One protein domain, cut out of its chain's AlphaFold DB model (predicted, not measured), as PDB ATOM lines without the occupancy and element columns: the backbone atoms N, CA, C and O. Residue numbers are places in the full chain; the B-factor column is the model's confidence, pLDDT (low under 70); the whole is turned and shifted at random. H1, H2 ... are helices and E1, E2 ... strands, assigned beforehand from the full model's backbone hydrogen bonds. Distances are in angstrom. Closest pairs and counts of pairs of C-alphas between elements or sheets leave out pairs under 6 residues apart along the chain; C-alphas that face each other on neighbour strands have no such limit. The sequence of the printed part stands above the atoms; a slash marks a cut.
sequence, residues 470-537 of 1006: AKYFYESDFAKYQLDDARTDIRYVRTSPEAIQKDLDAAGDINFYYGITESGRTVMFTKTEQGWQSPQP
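This is residues 470 to 537 of the 1006 residues of an uncharacterized protein of Neisseria sp. HMSC074B07 (UniProt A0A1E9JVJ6). A strongly twisted sheet of four strands, E3, E2, E4 and E5, has one helix, H1, packed along one face and the other face bare. The first and last strands, E1 and E6, pair as a small second sheet near Pro 497, the first residue of H1. The printed part has 68 residues, with named elements in the order E1, E2, E3, H1, E4, E5, E6, and its class is mixed, helices and strands. The larger sheet runs E3, E2, E4, E5, antiparallel throughout, while E1 and E6 are parallel. The whole is compact, with a radius of gyration of the C-alphas of 11.4 A and spans of 30 by 26 by 15 A.

E1, residues 470 to 474, is the parallel neighbour of E6, residues 534 to 536, with N 470 and O 534 2.9 A apart, within hydrogen-bond range. E2, residues 478 to 485, and E3, residues 490 to 494, form an antiparallel hairpin, with N 483 and O 492 at 2.9 A. H1, residues 497 to 506, is on the larger sheet at a height of 8.1 A, and runs along the strands, at 1 degrees to E2 on the local plane. It lies over E2 and only just over E4, residues 512 to 517, on which 3 of its C-alphas fall. The closest C-alphas of H1 and E3 are those of Ile 500 and Arg 494, 5.7 A apart. In H1, 5 of 6 O i to N i+4 pairs are within hydrogen-bond range. E3, H1 and E4 form a split strand-helix-strand unit, two strands running the same way with E2 between them in the sheet, and its crossover is right-handed. E4 is the antiparallel neighbour of E2, with N 482 and O 514 at 2.8 A. E4 also forms a hairpin with E5, residues 522 to 528, with N 515 and O 523 at 2.8 A. The closest C-alphas of H1 and E6 are those of Pro 497 and Ser 534, 6.5 A apart. E1 and H1 are apart.

E1 begins with C-alpha 470 at (91.773, 188.604, 188.211) and is 7.8 A long from first to last C-alpha. E2 measures 20.5 A, E3 13.0 A, and H1 14.4 A from C-alpha 497 at (94.946, 181.756, 178.823). E4 measures 16.8 A, E5 19.4 A, and E6 6.7 A, ending with C-alpha 536 at (88.656, 183.706, 186.476).

The two C-alphas farthest apart are those of Lys 471 and Thr 488, 33.0 A. The printed part has no cut, and its links are tight. The mean pLDDT of the printed part is 77.4; it is under 70 at residues 471 to 472, 485 to 490, 508 and 518 to 523.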
ATOM      1  N   ALA A 470      92.269 187.225 188.256       78.75
ATOM      2  CA  ALA A 470      91.773 188.604 188.211       78.75
ATOM      3  C   ALA A 470      90.326 188.743 188.727       78.75
ATOM      4  O   ALA A 470      89.402 188.216 188.116       78.75
ATOM      5  N   LYS A 471      90.094 189.517 189.795       67.88
ATOM      6  CA  LYS A 471      88.812 189.619 190.531       67.88
ATOM      7  C   LYS A 471      87.573 189.935 189.676       67.88
ATOM      8  O   LYS A 471      86.472 189.537 190.045       67.88
ATOM      9  N   TYR A 472      87.737 190.664 188.569       61.44
ATOM     10  CA  TYR A 472      86.630 191.249 187.791       61.44
ATOM     11  C   TYR A 472      86.580 190.819 186.313       61.44
ATOM     12  O   TYR A 472      85.765 191.345 185.547       61.44
ATOM     13  N   PHE A 473      87.435 189.875 185.912       74.56
ATOM     14  CA  PHE A 473      87.555 189.401 184.533       74.56
ATOM     15  C   PHE A 473      87.430 187.880 184.473       74.56
ATOM     16  O   PHE A 473      88.194 187.173 185.126       74.56
ATOM     17  N   TYR A 474      86.505 187.394 183.653       83.56
ATOM     18  CA  TYR A 474      86.251 185.975 183.408       83.56
ATOM     19  C   TYR A 474      86.733 185.578 182.013       83.56
ATOM     20  O   TYR A 474      86.810 186.420 181.119       83.56
ATOM     21  N   GLU A 475      87.031 184.299 181.793       86.94
ATOM     22  CA  GLU A 475      87.422 183.791 180.469       86.94
ATOM     23  C   GLU A 475      86.382 184.119 179.388       86.94
ATOM     24  O   GLU A 475      86.763 184.481 178.275       86.94
ATOM     25  N   SER A 476      85.087 184.094 179.734       83.62
ATOM     26  CA  SER A 476      83.986 184.494 178.845       83.62
ATOM     27  C   SER A 476      84.027 185.945 178.362       83.62
ATOM     28  O   SER A 476      83.312 186.289 177.427       83.62
ATOM     29  N   ASP A 477      84.808 186.817 179.005       76.69
ATOM     30  CA  ASP A 477      84.916 188.223 178.610       76.69
ATOM     31  C   ASP A 477      85.876 188.421 177.414       76.69
ATOM     32  O   ASP A 477      85.926 189.513 176.839       76.69
ATOM     33  N   PHE A 478      86.633 187.382 177.026       83.75
ATOM     34  CA  PHE A 478      87.697 187.440 176.020       83.75
ATOM     35  C   PHE A 478      87.423 186.545 174.804       83.75
ATOM     36  O   PHE A 478      87.242 185.338 174.914       83.75
ATOM     37  N   ALA A 479      87.491 187.137 173.611       86.25
ATOM     38  CA  ALA A 479      87.353 186.428 172.339       86.25
ATOM     39  C   ALA A 479      88.630 185.663 171.936       86.25
ATOM     40  O   ALA A 479      88.569 184.697 171.173       86.25
ATOM     41  N   LYS A 480      89.801 186.126 172.395       86.88
ATOM     42  CA  LYS A 480      91.115 185.502 172.164       86.88
ATOM     43  C   LYS A 480      92.174 186.063 173.111       86.88
ATOM     44  O   LYS A 480      92.030 187.167 173.631       86.88
ATOM     45  N   TYR A 481      93.286 185.349 173.219       88.50
ATOM     46  CA  TYR A 481      94.520 185.799 173.854       88.50
ATOM     47  C   TYR A 481      95.644 185.826 172.815       88.50
ATOM     48  O   TYR A 481      95.703 184.942 171.955       88.50
ATOM     49  N   GLN A 482      96.518 186.833 172.853       84.12
ATOM     50  CA  GLN A 482      97.630 186.961 171.909       84.12
ATOM     51  C   GLN A 482      98.876 187.644 172.485       84.12
ATOM     52  O   GLN A 482      98.802 188.411 173.446       84.12
ATOM     53  N   LEU A 483     100.008 187.404 171.824       79.06
ATOM     54  CA  LEU A 483     101.260 188.138 171.973       79.06
ATOM     55  C   LEU A 483     102.049 188.073 170.657       79.06
ATOM     56  O   LEU A 483     102.098 187.020 170.028       79.06
ATOM     57  N   ASP A 484     102.722 189.163 170.298       72.50
ATOM     58  CA  ASP A 484     103.667 189.202 169.181       72.50
ATOM     59  C   ASP A 484     105.100 189.285 169.737       72.50
ATOM     60  O   ASP A 484     105.477 190.302 170.323       72.50
ATOM     61  N   ASP A 485     105.902 188.222 169.594       69.56
ATOM     62  CA  ASP A 485     107.309 188.233 170.014       69.56
ATOM     63  C   ASP A 485     108.195 188.841 168.919       69.56
ATOM     64  O   ASP A 485     108.689 188.158 168.017       69.56
ATOM     65  N   ALA A 486     108.443 190.145 169.037       50.00
ATOM     66  CA  ALA A 486     109.275 190.923 168.119       50.00
ATOM     67  C   ALA A 486     110.743 190.448 168.005       50.00
ATOM     68  O   ALA A 486     111.477 190.947 167.156       50.00
ATOM     69  N   ARG A 487     111.196 189.503 168.843       55.81
ATOM     70  CA  ARG A 487     112.543 188.903 168.764       55.81
ATOM     71  C   ARG A 487     112.604 187.716 167.800       55.81
ATOM     72  O   ARG A 487     113.683 187.384 167.317       55.81
ATOM     73  N   THR A 488     111.468 187.059 167.569       61.41
ATOM     74  CA  THR A 488     111.348 185.829 166.766       61.41
ATOM     75  C   THR A 488     110.413 185.983 165.561       61.41
ATOM     76  O   THR A 488     110.378 185.092 164.718       61.41
ATOM     77  N   ASP A 489     109.684 187.104 165.470       59.31
ATOM     78  CA  ASP A 489     108.590 187.363 164.517       59.31
ATOM     79  C   ASP A 489     107.430 186.345 164.639       59.31
ATOM     80  O   ASP A 489     106.685 186.069 163.698       59.31
ATOM     81  N   ILE A 490     107.266 185.761 165.836       65.56
ATOM     82  CA  ILE A 490     106.219 184.776 166.128       65.56
ATOM     83  C   ILE A 490     105.043 185.454 166.834       65.56
ATOM     84  O   ILE A 490     105.132 185.909 167.976       65.56
ATOM     85  N   ARG A 491     103.893 185.451 166.154       76.75
ATOM     86  CA  ARG A 491     102.586 185.812 166.711       76.75
ATOM     87  C   ARG A 491     101.926 184.595 167.365       76.75
ATOM     88  O   ARG A 491     101.416 183.701 166.687       76.75
ATOM     89  N   TYR A 492     101.886 184.590 168.691       76.88
ATOM     90  CA  TYR A 492     101.141 183.634 169.503       76.88
ATOM     91  C   TYR A 492      99.675 184.076 169.596       76.88
ATOM     92  O   TYR A 492      99.389 185.204 169.991       76.88
ATOM     93  N   VAL A 493      98.729 183.196 169.246       87.44
ATOM     94  CA  VAL A 493      97.280 183.433 169.415       87.44
ATOM     95  C   VAL A 493      96.603 182.147 169.879       87.44
ATOM     96  O   VAL A 493      96.820 181.087 169.284       87.44
ATOM     97  N   ARG A 494      95.776 182.238 170.924       92.12
ATOM     98  CA  ARG A 494      95.020 181.126 171.524       92.12
ATOM     99  C   ARG A 494      93.633 181.583 171.984       92.12
ATOM    100  O   ARG A 494      93.355 182.776 172.057       92.12
ATOM    101  N   THR A 495      92.764 180.628 172.302       89.06
ATOM    102  CA  THR A 495      91.403 180.869 172.818       89.06
ATOM    103  C   THR A 495      91.262 180.653 174.330       89.06
ATOM    104  O   THR A 495      90.220 180.994 174.873       89.06
ATOM    105  N   SER A 496      92.290 180.144 175.021       90.12
ATOM    106  CA  SER A 496      92.362 180.091 176.493       90.12
ATOM    107  C   SER A 496      93.682 180.699 176.994       90.12
ATOM    108  O   SER A 496      94.659 180.727 176.228       90.12
ATOM    109  N   PRO A 497      93.733 181.188 178.247       90.50
ATOM    110  CA  PRO A 497      94.946 181.756 178.823       90.50
ATOM    111  C   PRO A 497      96.032 180.692 179.073       90.50
ATOM    112  O   PRO A 497      97.188 180.926 178.735       90.50
ATOM    113  N   GLU A 498      95.686 179.490 179.545       90.56
ATOM    114  CA  GLU A 498      96.639 178.387 179.795       90.56
ATOM    115  C   GLU A 498      97.376 177.981 178.516       90.56
ATOM    116  O   GLU A 498      98.569 177.674 178.528       90.56
ATOM    117  N   ALA A 499      96.650 177.972 177.394       88.38
ATOM    118  CA  ALA A 499      97.198 177.575 176.109       88.38
ATOM    119  C   ALA A 499      98.291 178.543 175.634       88.38
ATOM    120  O   ALA A 499      99.288 178.072 175.095       88.38
ATOM    121  N   ILE A 500      98.128 179.860 175.850       88.25
ATOM    122  CA  ILE A 500      99.163 180.841 175.491       88.25
ATOM    123  C   ILE A 500     100.285 180.854 176.528       88.25
ATOM    124  O   ILE A 500     101.444 180.793 176.136       88.25
ATOM    125  N   GLN A 501      99.978 180.815 177.827       91.25
ATOM    126  CA  GLN A 501     100.983 180.723 178.896       91.25
ATOM    127  C   GLN A 501     101.972 179.575 178.650       91.25
ATOM    128  O   GLN A 501     103.180 179.781 178.725       91.25
ATOM    129  N   LYS A 502     101.476 178.401 178.237       90.31
ATOM    130  CA  LYS A 502     102.312 177.245 177.886       90.31
ATOM    131  C   LYS A 502     103.234 177.488 176.684       90.31
ATOM    132  O   LYS A 502     104.350 176.969 176.673       90.31
ATOM    133  N   ASP A 503     102.794 178.242 175.676       85.44
ATOM    134  CA  ASP A 503     103.667 178.634 174.563       85.44
ATOM    135  C   ASP A 503     104.770 179.597 175.033       85.44
ATOM    136  O   ASP A 503     105.911 179.502 174.583       85.44
ATOM    137  N   LEU A 504     104.437 180.516 175.947       84.50
ATOM    138  CA  LEU A 504     105.357 181.536 176.452       84.50
ATOM    139  C   LEU A 504     106.357 180.967 177.471       84.50
ATOM    140  O   LEU A 504     107.526 181.343 177.453       84.50
ATOM    141  N   ASP A 505     105.948 179.984 178.276       86.69
ATOM    142  CA  ASP A 505     106.848 179.178 179.109       86.69
ATOM    143  C   ASP A 505     107.848 178.378 178.261       86.69
ATOM    144  O   ASP A 505     109.008 178.238 178.645       86.69
ATOM    145  N   ALA A 506     107.436 177.905 177.078       82.50
ATOM    146  CA  ALA A 506     108.339 177.285 176.108       82.50
ATOM    147  C   ALA A 506     109.236 178.305 175.371       82.50
ATOM    148  O   ALA A 506     110.297 177.928 174.875       82.50
ATOM    149  N   ALA A 507     108.841 179.583 175.319       76.75
ATOM    150  CA  ALA A 507     109.640 180.688 174.777       76.75
ATOM    151  C   ALA A 507     110.639 181.292 175.791       76.75
ATOM    152  O   ALA A 507     111.467 182.120 175.407       76.75
ATOM    153  N   GLY A 508     110.579 180.877 177.064       65.75
ATOM    154  CA  GLY A 508     111.581 181.124 178.110       65.75
ATOM    155  C   GLY A 508     111.593 182.537 178.702       65.75
ATOM    156  O   GLY A 508     111.395 182.703 179.902       65.75
ATOM    157  N   ASP A 509     111.813 183.551 177.866       72.44
ATOM    158  CA  ASP A 509     112.084 184.934 178.299       72.44
ATOM    159  C   ASP A 509     110.822 185.811 178.415       72.44
ATOM    160  O   ASP A 509     110.903 187.003 178.727       72.44
ATOM    161  N   ILE A 510     109.651 185.256 178.093       75.44
ATOM    162  CA  ILE A 510     108.415 186.021 177.928       75.44
ATOM    163  C   ILE A 510     107.567 185.957 179.198       75.44
ATOM    164  O   ILE A 510     107.154 184.888 179.637       75.44
ATOM    165  N   ASN A 511     107.248 187.136 179.741       80.50
ATOM    166  CA  ASN A 511     106.577 187.301 181.035       80.50
ATOM    167  C   ASN A 511     105.260 188.106 180.961       80.50
ATOM    168  O   ASN A 511     104.821 188.652 181.970       80.50
ATOM    169  N   PHE A 512     104.622 188.222 179.789       80.00
ATOM    170  CA  PHE A 512     103.284 188.821 179.652       80.00
ATOM    171  C   PHE A 512     102.537 188.329 178.403       80.00
ATOM    172  O   PHE A 512     103.156 187.891 177.438       80.00
ATOM    173  N   TYR A 513     101.208 188.433 178.416       80.69
ATOM    174  CA  TYR A 513     100.328 188.248 177.256       80.69
ATOM    175  C   TYR A 513      99.107 189.173 177.340       80.69
ATOM    176  O   TYR A 513      98.841 189.783 178.378       80.69
ATOM    177  N   TYR A 514      98.342 189.272 176.253       79.06
ATOM    178  CA  TYR A 514      97.127 190.084 176.196       79.06
ATOM    179  C   TYR A 514      95.876 189.229 175.994       79.06
ATOM    180  O   TYR A 514      95.835 188.408 175.082       79.06
ATOM    181  N   GLY A 515      94.827 189.461 176.785       76.94
ATOM    182  CA  GLY A 515      93.457 189.061 176.456       76.94
ATOM    183  C   GLY A 515      92.751 190.168 175.675       76.94
ATOM    184  O   GLY A 515      92.895 191.344 176.004       76.94
ATOM    185  N   ILE A 516      91.990 189.809 174.640       76.94
ATOM    186  CA  ILE A 516      91.210 190.742 173.818       76.94
ATOM    187  C   ILE A 516      89.725 190.392 173.923       76.94
ATOM    188  O   ILE A 516      89.327 189.265 173.627       76.94
ATOM    189  N   THR A 517      88.908 191.359 174.339       73.69
ATOM    190  CA  THR A 517      87.451 191.213 174.480       73.69
ATOM    191  C   THR A 517      86.746 191.123 173.126       73.69
ATOM    192  O   THR A 517      87.292 191.538 172.102       73.69
ATOM    193  N   GLU A 518      85.488 190.670 173.101       64.25
ATOM    194  CA  GLU A 518      84.644 190.745 171.890       64.25
ATOM    195  C   GLU A 518      84.517 192.181 171.341       64.25
ATOM    196  O   GLU A 518      84.427 192.395 170.134       64.25
ATOM    197  N   SER A 519      84.576 193.182 172.226       46.69
ATOM    198  CA  SER A 519      84.581 194.611 171.886       46.69
ATOM    199  C   SER A 519      85.945 195.159 171.437       46.69
ATOM    200  O   SER A 519      86.069 196.361 171.201       46.69
ATOM    201  N   GLY A 520      86.972 194.310 171.319       45.16
ATOM    202  CA  GLY A 520      88.317 194.688 170.884       45.16
ATOM    203  C   GLY A 520      89.146 195.448 171.925       45.16
ATOM    204  O   GLY A 520      90.181 196.006 171.569       45.16
ATOM    205  N   ARG A 521      88.715 195.492 173.194       52.22
ATOM    206  CA  ARG A 521      89.516 196.043 174.300       52.22
ATOM    207  C   ARG A 521      90.587 195.037 174.705       52.22
ATOM    208  O   ARG A 521      90.330 193.836 174.709       52.22
ATOM    209  N   THR A 522      91.749 195.533 175.108       57.31
ATOM    210  CA  THR A 522      92.907 194.710 175.474       57.31
ATOM    211  C   THR A 522      93.164 194.784 176.978       57.31
ATOM    212  O   THR A 522      93.202 195.877 177.538       57.31
ATOM    213  N   VAL A 523      93.373 193.636 177.625       63.47
ATOM    214  CA  VAL A 523      93.786 193.507 179.033       63.47
ATOM    215  C   VAL A 523      95.113 192.755 179.068       63.47
ATOM    216  O   VAL A 523      95.251 191.728 178.407       63.47
ATOM    217  N   MET A 524      96.100 193.267 179.803       74.00
ATOM    218  CA  MET A 524      97.408 192.622 179.945       74.00
ATOM    219  C   MET A 524      97.441 191.726 181.185       74.00
ATOM    220  O   MET A 524      96.969 192.125 182.247       74.00
ATOM    221  N   PHE A 525      98.043 190.551 181.042       80.31
ATOM    222  CA  PHE A 525      98.306 189.592 182.109       80.31
ATOM    223  C   PHE A 525      99.815 189.332 182.158       80.31
ATOM    224  O   PHE A 525     100.421 189.069 181.117       80.31
ATOM    225  N   THR A 526     100.438 189.423 183.333       79.12
ATOM    226  CA  THR A 526     101.893 189.242 183.494       79.12
ATOM    227  C   THR A 526     102.246 187.959 184.246       79.12
ATOM    228  O   THR A 526     101.406 187.325 184.882       79.12
ATOM    229  N   LYS A 527     103.511 187.548 184.161       82.94
ATOM    230  CA  LYS A 527     104.086 186.464 184.954       82.94
ATOM    231  C   LYS A 527     104.731 187.052 186.204       82.94
ATOM    232  O   LYS A 527     105.587 187.929 186.115       82.94
ATOM    233  N   THR A 528     104.304 186.568 187.359       80.31
ATOM    234  CA  THR A 528     104.785 186.972 188.686       80.31
ATOM    235  C   THR A 528     105.587 185.838 189.327       80.31
ATOM    236  O   THR A 528     105.596 184.714 188.822       80.31
ATOM    237  N   GLU A 529     106.209 186.093 190.479       75.94
ATOM    238  CA  GLU A 529     106.856 185.046 191.291       75.94
ATOM    239  C   GLU A 529     105.874 183.948 191.752       75.94
ATOM    240  O   GLU A 529     106.286 182.820 192.009       75.94
ATOM    241  N   GLN A 530     104.573 184.257 191.807       72.62
ATOM    242  CA  GLN A 530     103.496 183.317 192.146       72.62
ATOM    243  C   GLN A 530     102.926 182.580 190.917       72.62
ATOM    244  O   GLN A 530     102.069 181.711 191.065       72.62
ATOM    245  N   GLY A 531     103.403 182.892 189.706       84.12
ATOM    246  CA  GLY A 531     102.940 182.313 188.443       84.12
ATOM    247  C   GLY A 531     102.271 183.324 187.506       84.12
ATOM    248  O   GLY A 531     102.361 184.541 187.689       84.12
ATOM    249  N   TRP A 532     101.627 182.812 186.457       87.00
ATOM    250  CA  TRP A 532     100.931 183.620 185.455       87.00
ATOM    251  C   TRP A 532      99.617 184.197 185.987       87.00
ATOM    252  O   TRP A 532      98.716 183.452 186.378       87.00
ATOM    253  N   GLN A 533      99.464 185.518 185.899       89.31
ATOM    254  CA  GLN A 533      98.161 186.155 186.045       89.31
ATOM    255  C   GLN A 533      97.196 185.625 184.981       89.31
ATOM    256  O   GLN A 533      97.595 185.361 183.846       89.31
ATOM    257  N   SER A 534      95.918 185.480 185.326       88.31
ATOM    258  CA  SER A 534      94.887 185.030 184.380       88.31
ATOM    259  C   SER A 534      93.476 185.465 184.799       88.31
ATOM    260  O   SER A 534      93.266 185.825 185.957       88.31
ATOM    261  N   PRO A 535      92.487 185.465 183.889       87.06
ATOM    262  CA  PRO A 535      91.093 185.687 184.268       87.06
ATOM    263  C   PRO A 535      90.519 184.499 185.056       87.06
ATOM    264  O   PRO A 535      91.051 183.386 185.007       87.06
ATOM    265  N   GLN A 536      89.425 184.739 185.782       83.38
ATOM    266  CA  GLN A 536      88.656 183.706 186.476       83.38
ATOM    267  C   GLN A 536      88.085 182.687 185.473       83.38
ATOM    268  O   GLN A 536      87.628 183.088 184.396       83.38
ATOM    269  N   PRO A 537      88.092 181.385 185.804       83.62
ATOM    270  CA  PRO A 537      87.694 180.346 184.865       83.62
ATOM    271  C   PRO A 537      86.201 180.377 184.523       83.62
ATOM    272  O   PRO A 537      85.349 180.587 185.390       83.62
TER     273      PRO A 537